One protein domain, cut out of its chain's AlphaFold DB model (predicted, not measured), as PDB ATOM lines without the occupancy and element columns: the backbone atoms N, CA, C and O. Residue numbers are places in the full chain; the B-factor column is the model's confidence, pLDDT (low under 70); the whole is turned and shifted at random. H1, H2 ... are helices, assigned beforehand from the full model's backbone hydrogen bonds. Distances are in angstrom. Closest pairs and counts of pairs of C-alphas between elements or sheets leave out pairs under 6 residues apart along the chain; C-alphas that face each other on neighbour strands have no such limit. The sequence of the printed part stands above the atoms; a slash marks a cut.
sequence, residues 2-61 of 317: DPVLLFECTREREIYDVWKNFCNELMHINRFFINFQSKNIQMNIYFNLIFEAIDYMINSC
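AT A GLANCE: This is residues 2 to 61 of the 317 residues of the protein "RES domain protein" of Clostridium ljungdahlii (UniProt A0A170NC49). Two long helices stand about perpendicular, H3 packing with residues 43 to 47, near its beginning, on residues 18 to 25 of H2, while the short H1 packs on residues 49 to 53 of H3 in the angle between H3 and the first part of H2, and residues 29 to 40 make a long loop from the end of H2 to the beginning of H3. The printed part has 60 residues with three named helices, in the order H1, H2, H3, and no named strand: all helix. It is compact, with a radius of gyration of the C-alphas of 11.7 A, and spans 29 by 26 by 17 A.

IN THESE COORDINATES: H3, residues 41 to 60, is 27.9 A long and ends at C-alpha 60 (-7.700, -4.912, -38.184). H2, residues 12 to 28, is 24.3 A long. H1, residues 4 to 7, begins at C-alpha 4 (-0.401, -11.155, -29.888).

HOW THE PARTS SIT: H3, with residues 43 to 47 alone, touches H2, about perpendicular at 73 degrees; their closest C-alphas, of Val 18 and Tyr 46, are 5.5 A apart. H3 touches H1 with residues 49 to 53 alone; the closest C-alphas, of Leu 6 and Leu 49, are 6.5 A apart. In H2 and H3 every O i to N i+4 pair is within hydrogen-bond range; H1 is too short for one.

THE WHOLE: The printed part has no cut. The link from H2 to H3 is long. Residues 2 to 4 and 35 have pLDDT under 70.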
ATOM      1  N   ASP A   2       2.590  -6.863 -26.935       48.62
ATOM      2  CA  ASP A   2       2.064  -7.182 -28.260       48.62
ATOM      3  C   ASP A   2       0.657  -7.789 -28.057       48.62
ATOM      4  O   ASP A   2       0.570  -8.761 -27.294       48.62
ATOM      5  N   PRO A   3      -0.435  -7.253 -28.655       53.69
ATOM      6  CA  PRO A   3      -1.790  -7.838 -28.581       53.69
ATOM      7  C   PRO A   3      -1.820  -9.337 -28.905       53.69
ATOM      8  O   PRO A   3      -2.678 -10.082 -28.426       53.69
ATOM      9  N   VAL A   4      -0.817  -9.776 -29.661       56.22
ATOM     10  CA  VAL A   4      -0.401 -11.155 -29.888       56.22
ATOM     11  C   VAL A   4      -0.481 -12.042 -28.632       56.22
ATOM     12  O   VAL A   4      -0.907 -13.174 -28.769       56.22
ATOM     13  N   LEU A   5      -0.231 -11.579 -27.399       73.69
ATOM     14  CA  LEU A   5      -0.273 -12.463 -26.214       73.69
ATOM     15  C   LEU A   5      -1.647 -13.091 -25.903       73.69
ATOM     16  O   LEU A   5      -1.692 -14.236 -25.451       73.69
ATOM     17  N   LEU A   6      -2.766 -12.382 -26.115       80.25
ATOM     18  CA  LEU A   6      -4.094 -13.004 -25.956       80.25
ATOM     19  C   LEU A   6      -4.445 -13.873 -27.159       80.25
ATOM     20  O   LEU A   6      -5.020 -14.946 -26.986       80.25
ATOM     21  N   PHE A   7      -4.072 -13.431 -28.361       80.25
ATOM     22  CA  PHE A   7      -4.345 -14.171 -29.588       80.25
ATOM     23  C   PHE A   7      -3.465 -15.425 -29.745       80.25
ATOM     24  O   PHE A   7      -3.890 -16.378 -30.388       80.25
ATOM     25  N   GLU A   8      -2.288 -15.469 -29.123       80.00
ATOM     26  CA  GLU A   8      -1.391 -16.632 -29.045       80.00
ATOM     27  C   GLU A   8      -1.749 -17.587 -27.907       80.00
ATOM     28  O   GLU A   8      -1.176 -18.679 -27.809       80.00
ATOM     29  N   CYS A   9      -2.668 -17.200 -27.017       80.38
ATOM     30  CA  CYS A   9      -3.078 -18.081 -25.943       80.38
ATOM     31  C   CYS A   9      -3.697 -19.349 -26.544       80.38
ATOM     32  O   CYS A   9      -4.563 -19.295 -27.409       80.38
ATOM     33  N   THR A  10      -3.249 -20.511 -26.069       77.56
ATOM     34  CA  THR A  10      -3.739 -21.828 -26.518       77.56
ATOM     35  C   THR A  10      -4.533 -22.554 -25.435       77.56
ATOM     36  O   THR A  10      -4.963 -23.691 -25.622       77.56
ATOM     37  N   ARG A  11      -4.713 -21.921 -24.269       82.94
ATOM     38  CA  ARG A  11      -5.339 -22.521 -23.090       82.94
ATOM     39  C   ARG A  11      -6.502 -21.662 -22.622       82.94
ATOM     40  O   ARG A  11      -6.301 -20.619 -22.010       82.94
ATOM     41  N   GLU A  12      -7.716 -22.175 -22.786       83.31
ATOM     42  CA  GLU A  12      -8.948 -21.504 -22.343       83.31
ATOM     43  C   GLU A  12      -8.910 -21.066 -20.871       83.31
ATOM     44  O   GLU A  12      -9.431 -20.010 -20.524       83.31
ATOM     45  N   ARG A  13      -8.254 -21.844 -19.995       85.81
ATOM     46  CA  ARG A  13      -8.111 -21.492 -18.573       85.81
ATOM     47  C   ARG A  13      -7.402 -20.149 -18.374       85.81
ATOM     48  O   ARG A  13      -7.801 -19.399 -17.492       85.81
ATOM     49  N   GLU A  14      -6.378 -19.844 -19.165       86.31
ATOM     50  CA  GLU A  14      -5.623 -18.595 -19.017       86.31
ATOM     51  C   GLU A  14      -6.487 -17.391 -19.429       86.31
ATOM     52  O   GLU A  14      -6.538 -16.397 -18.706       86.31
ATOM     53  N   ILE A  15      -7.264 -17.516 -20.511       89.75
ATOM     54  CA  ILE A  15      -8.254 -16.505 -20.924       89.75
ATOM     55  C   ILE A  15      -9.335 -16.328 -19.859       89.75
ATOM     56  O   ILE A  15      -9.686 -15.200 -19.509       89.75
ATOM     57  N   TYR A  16      -9.842 -17.433 -19.310       90.56
ATOM     58  CA  TYR A  16     -10.835 -17.392 -18.246       90.56
ATOM     59  C   TYR A  16     -10.305 -16.668 -17.003       90.56
ATOM     60  O   TYR A  16     -11.024 -15.859 -16.421       90.56
ATOM     61  N   ASP A  17      -9.053 -16.911 -16.611       89.25
ATOM     62  CA  ASP A  17      -8.437 -16.232 -15.471       89.25
ATOM     63  C   ASP A  17      -8.284 -14.724 -15.732       89.25
ATOM     64  O   ASP A  17      -8.621 -13.920 -14.857       89.25
ATOM     65  N   VAL A  18      -7.861 -14.317 -16.936       91.12
ATOM     66  CA  VAL A  18      -7.812 -12.897 -17.345       91.12
ATOM     67  C   VAL A  18      -9.205 -12.266 -17.263       91.12
ATOM     68  O   VAL A  18      -9.384 -11.242 -16.598       91.12
ATOM     69  N   TRP A  19     -10.210 -12.902 -17.872       92.62
ATOM     70  CA  TRP A  19     -11.587 -12.408 -17.899       92.62
ATOM     71  C   TRP A  19     -12.204 -12.319 -16.505       92.62
ATOM     72  O   TRP A  19     -12.787 -11.305 -16.143       92.62
ATOM     73  N   LYS A  20     -12.036 -13.350 -15.675       92.69
ATOM     74  CA  LYS A  20     -12.563 -13.374 -14.306       92.69
ATOM     75  C   LYS A  20     -12.004 -12.225 -13.468       92.69
ATOM     76  O   LYS A  20     -12.743 -11.595 -12.713       92.69
ATOM     77  N   ASN A  21     -10.708 -11.951 -13.593       91.12
ATOM     78  CA  ASN A  21     -10.082 -10.830 -12.903       91.12
ATOM     79  C   ASN A  21     -10.579  -9.481 -13.443       91.12
ATOM     80  O   ASN A  21     -10.862  -8.584 -12.650       91.12
ATOM     81  N   PHE A  22     -10.751  -9.358 -14.761       91.31
ATOM     82  CA  PHE A  22     -11.374  -8.190 -15.389       91.31
ATOM     83  C   PHE A  22     -12.785  -7.931 -14.843       91.31
ATOM     84  O   PHE A  22     -13.065  -6.828 -14.373       91.31
ATOM     85  N   CYS A  23     -13.639  -8.959 -14.790       92.12
ATOM     86  CA  CYS A  23     -14.979  -8.860 -14.215       92.12
ATOM     87  C   CYS A  23     -14.946  -8.400 -12.756       92.12
ATOM     88  O   CYS A  23     -15.638  -7.450 -12.403       92.12
ATOM     89  N   ASN A  24     -14.140  -9.045 -11.907       90.88
ATOM     90  CA  ASN A  24     -14.068  -8.715 -10.481       90.88
ATOM     91  C   ASN A  24     -13.649  -7.259 -10.241       90.88
ATOM     92  O   ASN A  24     -14.235  -6.562  -9.413       90.88
ATOM     93  N   GLU A  25     -12.651  -6.790 -10.981       89.50
ATOM     94  CA  GLU A  25     -12.164  -5.420 -10.881       89.50
ATOM     95  C   GLU A  25     -13.228  -4.407 -11.336       89.50
ATOM     96  O   GLU A  25     -13.449  -3.398 -10.660       89.50
ATOM     97  N   LEU A  26     -13.934  -4.682 -12.439       91.19
ATOM     98  CA  LEU A  26     -15.040  -3.840 -12.892       91.19
ATOM     99  C   LEU A  26     -16.226  -3.880 -11.928       91.19
ATOM    100  O   LEU A  26     -16.850  -2.858 -11.694       91.19
ATOM    101  N   MET A  27     -16.555  -5.017 -11.326       89.56
ATOM    102  CA  MET A  27     -17.688  -5.086 -10.400       89.56
ATOM    103  C   MET A  27     -17.440  -4.299  -9.108       89.56
ATOM    104  O   MET A  27     -18.385  -3.751  -8.536       89.56
ATOM    105  N   HIS A  28     -16.188  -4.223  -8.648       87.00
ATOM    106  CA  HIS A  28     -15.891  -3.760  -7.291       87.00
ATOM    107  C   HIS A  28     -15.027  -2.500  -7.200       87.00
ATOM    108  O   HIS A  28     -15.017  -1.874  -6.140       87.00
ATOM    109  N   ILE A  29     -14.298  -2.122  -8.255       84.81
ATOM    110  CA  ILE A  29     -13.238  -1.107  -8.151       84.81
ATOM    111  C   ILE A  29     -13.316  -0.067  -9.277       84.81
ATOM    112  O   ILE A  29     -13.522   1.113  -8.998       84.81
ATOM    113  N   ASN A  30     -13.173  -0.473 -10.542       84.38
ATOM    114  CA  ASN A  30     -12.828   0.437 -11.650       84.38
ATOM    115  C   ASN A  30     -13.869   0.496 -12.779       84.38
ATOM    116  O   ASN A  30     -13.553   0.702 -13.947       84.38
ATOM    117  N   ARG A  31     -15.148   0.372 -12.426       87.69
ATOM    118  CA  ARG A  31     -16.260   0.245 -13.383       87.69
ATOM    119  C   ARG A  31     -16.535   1.458 -14.279       87.69
ATOM    120  O   ARG A  31     -17.278   1.339 -15.243       87.69
ATOM    121  N   PHE A  32     -16.009   2.630 -13.926       85.06
ATOM    122  CA  PHE A  32     -16.371   3.908 -14.553       85.06
ATOM    123  C   PHE A  32     -15.231   4.585 -15.318       85.06
ATOM    124  O   PHE A  32     -15.460   5.601 -15.971       85.06
ATOM    125  N   PHE A  33     -14.005   4.069 -15.222       80.19
ATOM    126  CA  PHE A  33     -12.826   4.729 -15.776       80.19
ATOM    127  C   PHE A  33     -12.216   3.877 -16.881       80.19
ATOM    128  O   PHE A  33     -11.711   2.789 -16.632       80.19
ATOM    129  N   ILE A  34     -12.233   4.410 -18.101       70.69
ATOM    130  CA  ILE A  34     -11.635   3.768 -19.279       70.69
ATOM    131  C   ILE A  34     -10.103   3.759 -19.192       70.69
ATOM    132  O   ILE A  34      -9.455   2.801 -19.603       70.69
ATOM    133  N   ASN A  35      -9.521   4.793 -18.580       69.44
ATOM    134  CA  ASN A  35      -8.092   4.858 -18.299       69.44
ATOM    135  C   ASN A  35      -7.780   4.052 -17.035       69.44
ATOM    136  O   ASN A  35      -7.659   4.607 -15.940       69.44
ATOM    137  N   PHE A  36      -7.698   2.734 -17.194       71.38
ATOM    138  CA  PHE A  36      -7.447   1.818 -16.090       71.38
ATOM    139  C   PHE A  36      -6.041   2.007 -15.504       71.38
ATOM    140  O   PHE A  36      -5.038   1.885 -16.206       71.38
ATOM    141  N   GLN A  37      -5.966   2.281 -14.199       71.56
ATOM    142  CA  GLN A  37      -4.719   2.298 -13.435       71.56
ATOM    143  C   GLN A  37      -4.956   1.710 -12.041       71.56
ATOM    144  O   GLN A  37      -5.431   2.385 -11.127       71.56
ATOM    145  N   SER A  38      -4.605   0.440 -11.864       75.81
ATOM    146  CA  SER A  38      -4.617  -0.233 -10.569       75.81
ATOM    147  C   SER A  38      -3.242  -0.186  -9.905       75.81
ATOM    148  O   SER A  38      -2.200  -0.217 -10.559       75.81
ATOM    149  N   LYS A  39      -3.219  -0.167  -8.567       76.62
ATOM    150  CA  LYS A  39      -1.979  -0.402  -7.801       76.62
ATOM    151  C   LYS A  39      -1.498  -1.851  -7.929       76.62
ATOM    152  O   LYS A  39      -0.338  -2.135  -7.645       76.62
ATOM    153  N   ASN A  40      -2.378  -2.762  -8.346       82.31
ATOM    154  CA  ASN A  40      -2.034  -4.143  -8.635       82.31
ATOM    155  C   ASN A  40      -1.495  -4.253 -10.072       82.31
ATOM    156  O   ASN A  40      -2.242  -4.134 -11.041       82.31
ATOM    157  N   ILE A  41      -0.191  -4.511 -10.197       83.56
ATOM    158  CA  ILE A  41       0.504  -4.638 -11.487       83.56
ATOM    159  C   ILE A  41      -0.118  -5.743 -12.349       83.56
ATOM    160  O   ILE A  41      -0.307  -5.538 -13.545       83.56
ATOM    161  N   GLN A  42      -0.490  -6.877 -11.749       82.94
ATOM    162  CA  GLN A  42      -1.106  -7.988 -12.476       82.94
ATOM    163  C   GLN A  42      -2.444  -7.575 -13.095       82.94
ATOM    164  O   GLN A  42      -2.747  -7.955 -14.223       82.94
ATOM    165  N   MET A  43      -3.218  -6.741 -12.393       82.81
ATOM    166  CA  MET A  43      -4.478  -6.242 -12.935       82.81
ATOM    167  C   MET A  43      -4.280  -5.297 -14.110       82.81
ATOM    168  O   MET A  43      -5.021  -5.390 -15.085       82.81
ATOM    169  N   ASN A  44      -3.261  -4.432 -14.056       83.88
ATOM    170  CA  ASN A  44      -2.919  -3.583 -15.200       83.88
ATOM    171  C   ASN A  44      -2.581  -4.426 -16.427       83.88
ATOM    172  O   ASN A  44      -3.016  -4.097 -17.523       83.88
ATOM    173  N   ILE A  45      -1.857  -5.534 -16.240       84.81
ATOM    174  CA  ILE A  45      -1.542  -6.461 -17.331       84.81
ATOM    175  C   ILE A  45      -2.830  -7.045 -17.920       84.81
ATOM    176  O   ILE A  45      -3.025  -6.961 -19.125       84.81
ATOM    177  N   TYR A  46      -3.735  -7.578 -17.096       86.69
ATOM    178  CA  TYR A  46      -4.977  -8.189 -17.587       86.69
ATOM    179  C   TYR A  46      -5.895  -7.213 -18.331       86.69
ATOM    180  O   TYR A  46      -6.427  -7.563 -19.383       86.69
ATOM    181  N   PHE A  47      -6.051  -5.988 -17.829       87.94
ATOM    182  CA  PHE A  47      -6.836  -4.958 -18.516       87.94
ATOM    183  C   PHE A  47      -6.189  -4.533 -19.829       87.94
ATOM    184  O   PHE A  47      -6.870  -4.476 -20.850       87.94
ATOM    185  N   ASN A  48      -4.878  -4.284 -19.813       87.94
ATOM    186  CA  ASN A  48      -4.153  -3.899 -21.018       87.94
ATOM    187  C   ASN A  48      -4.224  -4.993 -22.079       87.94
ATOM    188  O   ASN A  48      -4.422  -4.664 -23.236       87.94
ATOM    189  N   LEU A  49      -4.141  -6.271 -21.699       89.50
ATOM    190  CA  LEU A  49      -4.316  -7.380 -22.635       89.50
ATOM    191  C   LEU A  49      -5.681  -7.308 -23.336       89.50
ATOM    192  O   LEU A  49      -5.732  -7.327 -24.563       89.50
ATOM    193  N   ILE A  50      -6.779  -7.159 -22.583       91.56
ATOM    194  CA  ILE A  50      -8.125  -7.044 -23.170       91.56
ATOM    195  C   ILE A  50      -8.225  -5.806 -24.071       91.56
ATOM    196  O   ILE A  50      -8.715  -5.914 -25.190       91.56
ATOM    197  N   PHE A  51      -7.753  -4.640 -23.625       91.31
ATOM    198  CA  PHE A  51      -7.818  -3.410 -24.422       91.31
ATOM    199  C   PHE A  51      -6.958  -3.467 -25.681       91.31
ATOM    200  O   PHE A  51      -7.432  -3.056 -26.735       91.31
ATOM    201  N   GLU A  52      -5.740  -4.006 -25.598       91.06
ATOM    202  CA  GLU A  52      -4.860  -4.211 -26.751       91.06
ATOM    203  C   GLU A  52      -5.522  -5.163 -27.763       91.06
ATOM    204  O   GLU A  52      -5.504  -4.881 -28.960       91.06
ATOM    205  N   ALA A  53      -6.177  -6.236 -27.303       91.94
ATOM    206  CA  ALA A  53      -6.905  -7.150 -28.183       91.94
ATOM    207  C   ALA A  53      -8.125  -6.486 -28.847       91.94
ATOM    208  O   ALA A  53      -8.310  -6.620 -30.056       91.94
ATOM    209  N   ILE A  54      -8.932  -5.727 -28.096       93.88
ATOM    210  CA  ILE A  54     -10.075  -4.988 -28.657       93.88
ATOM    211  C   ILE A  54      -9.603  -3.913 -29.642       93.88
ATOM    212  O   ILE A  54     -10.173  -3.790 -30.723       93.88
ATOM    213  N   ASP A  55      -8.546  -3.166 -29.316       93.19
ATOM    214  CA  ASP A  55      -7.951  -2.170 -30.214       93.19
ATOM    215  C   ASP A  55      -7.448  -2.821 -31.504       93.19
ATOM    216  O   ASP A  55      -7.681  -2.290 -32.590       93.19
ATOM    217  N   TYR A  56      -6.796  -3.982 -31.406       91.81
ATOM    218  CA  TYR A  56      -6.386  -4.749 -32.578       91.81
ATOM    219  C   TYR A  56      -7.601  -5.139 -33.425       91.81
ATOM    220  O   TYR A  56      -7.639  -4.829 -34.609       91.81
ATOM    221  N   MET A  57      -8.643  -5.722 -32.822       92.25
ATOM    222  CA  MET A  57      -9.873  -6.091 -33.535       92.25
ATOM    223  C   MET A  57     -10.538  -4.880 -34.223       92.25
ATOM    224  O   MET A  57     -10.958  -4.993 -35.369       92.25
ATOM    225  N   ILE A  58     -10.587  -3.709 -33.576       93.38
ATOM    226  CA  ILE A  58     -11.144  -2.464 -34.148       93.38
ATOM    227  C   ILE A  58     -10.329  -1.945 -35.344       93.38
ATOM    228  O   ILE A  58     -10.896  -1.338 -36.261       93.38
ATOM    229  N   ASN A  59      -9.005  -2.103 -35.303       90.94
ATOM    230  CA  ASN A  59      -8.089  -1.569 -36.315       90.94
ATOM    231  C   ASN A  59      -7.826  -2.549 -37.464       90.94
ATOM    232  O   ASN A  59      -7.463  -2.123 -38.556       90.94
ATOM    233  N   SER A  60      -7.982  -3.848 -37.218       86.56
ATOM    234  CA  SER A  60      -7.700  -4.912 -38.184       86.56
ATOM    235  C   SER A  60      -8.949  -5.439 -38.888       86.56
ATOM    236  O   SER A  60      -8.819  -6.099 -39.917       86.56
ATOM    237  N   CYS A  61     -10.144  -5.174 -38.358       84.69
ATOM    238  CA  CYS A  61     -11.404  -5.632 -38.934       84.69
ATOM    239  C   CYS A  61     -12.365  -4.459 -39.089       84.69
ATOM    240  O   CYS A  61     -12.927  -3.949 -38.116       84.69
TER     241      CYS A  61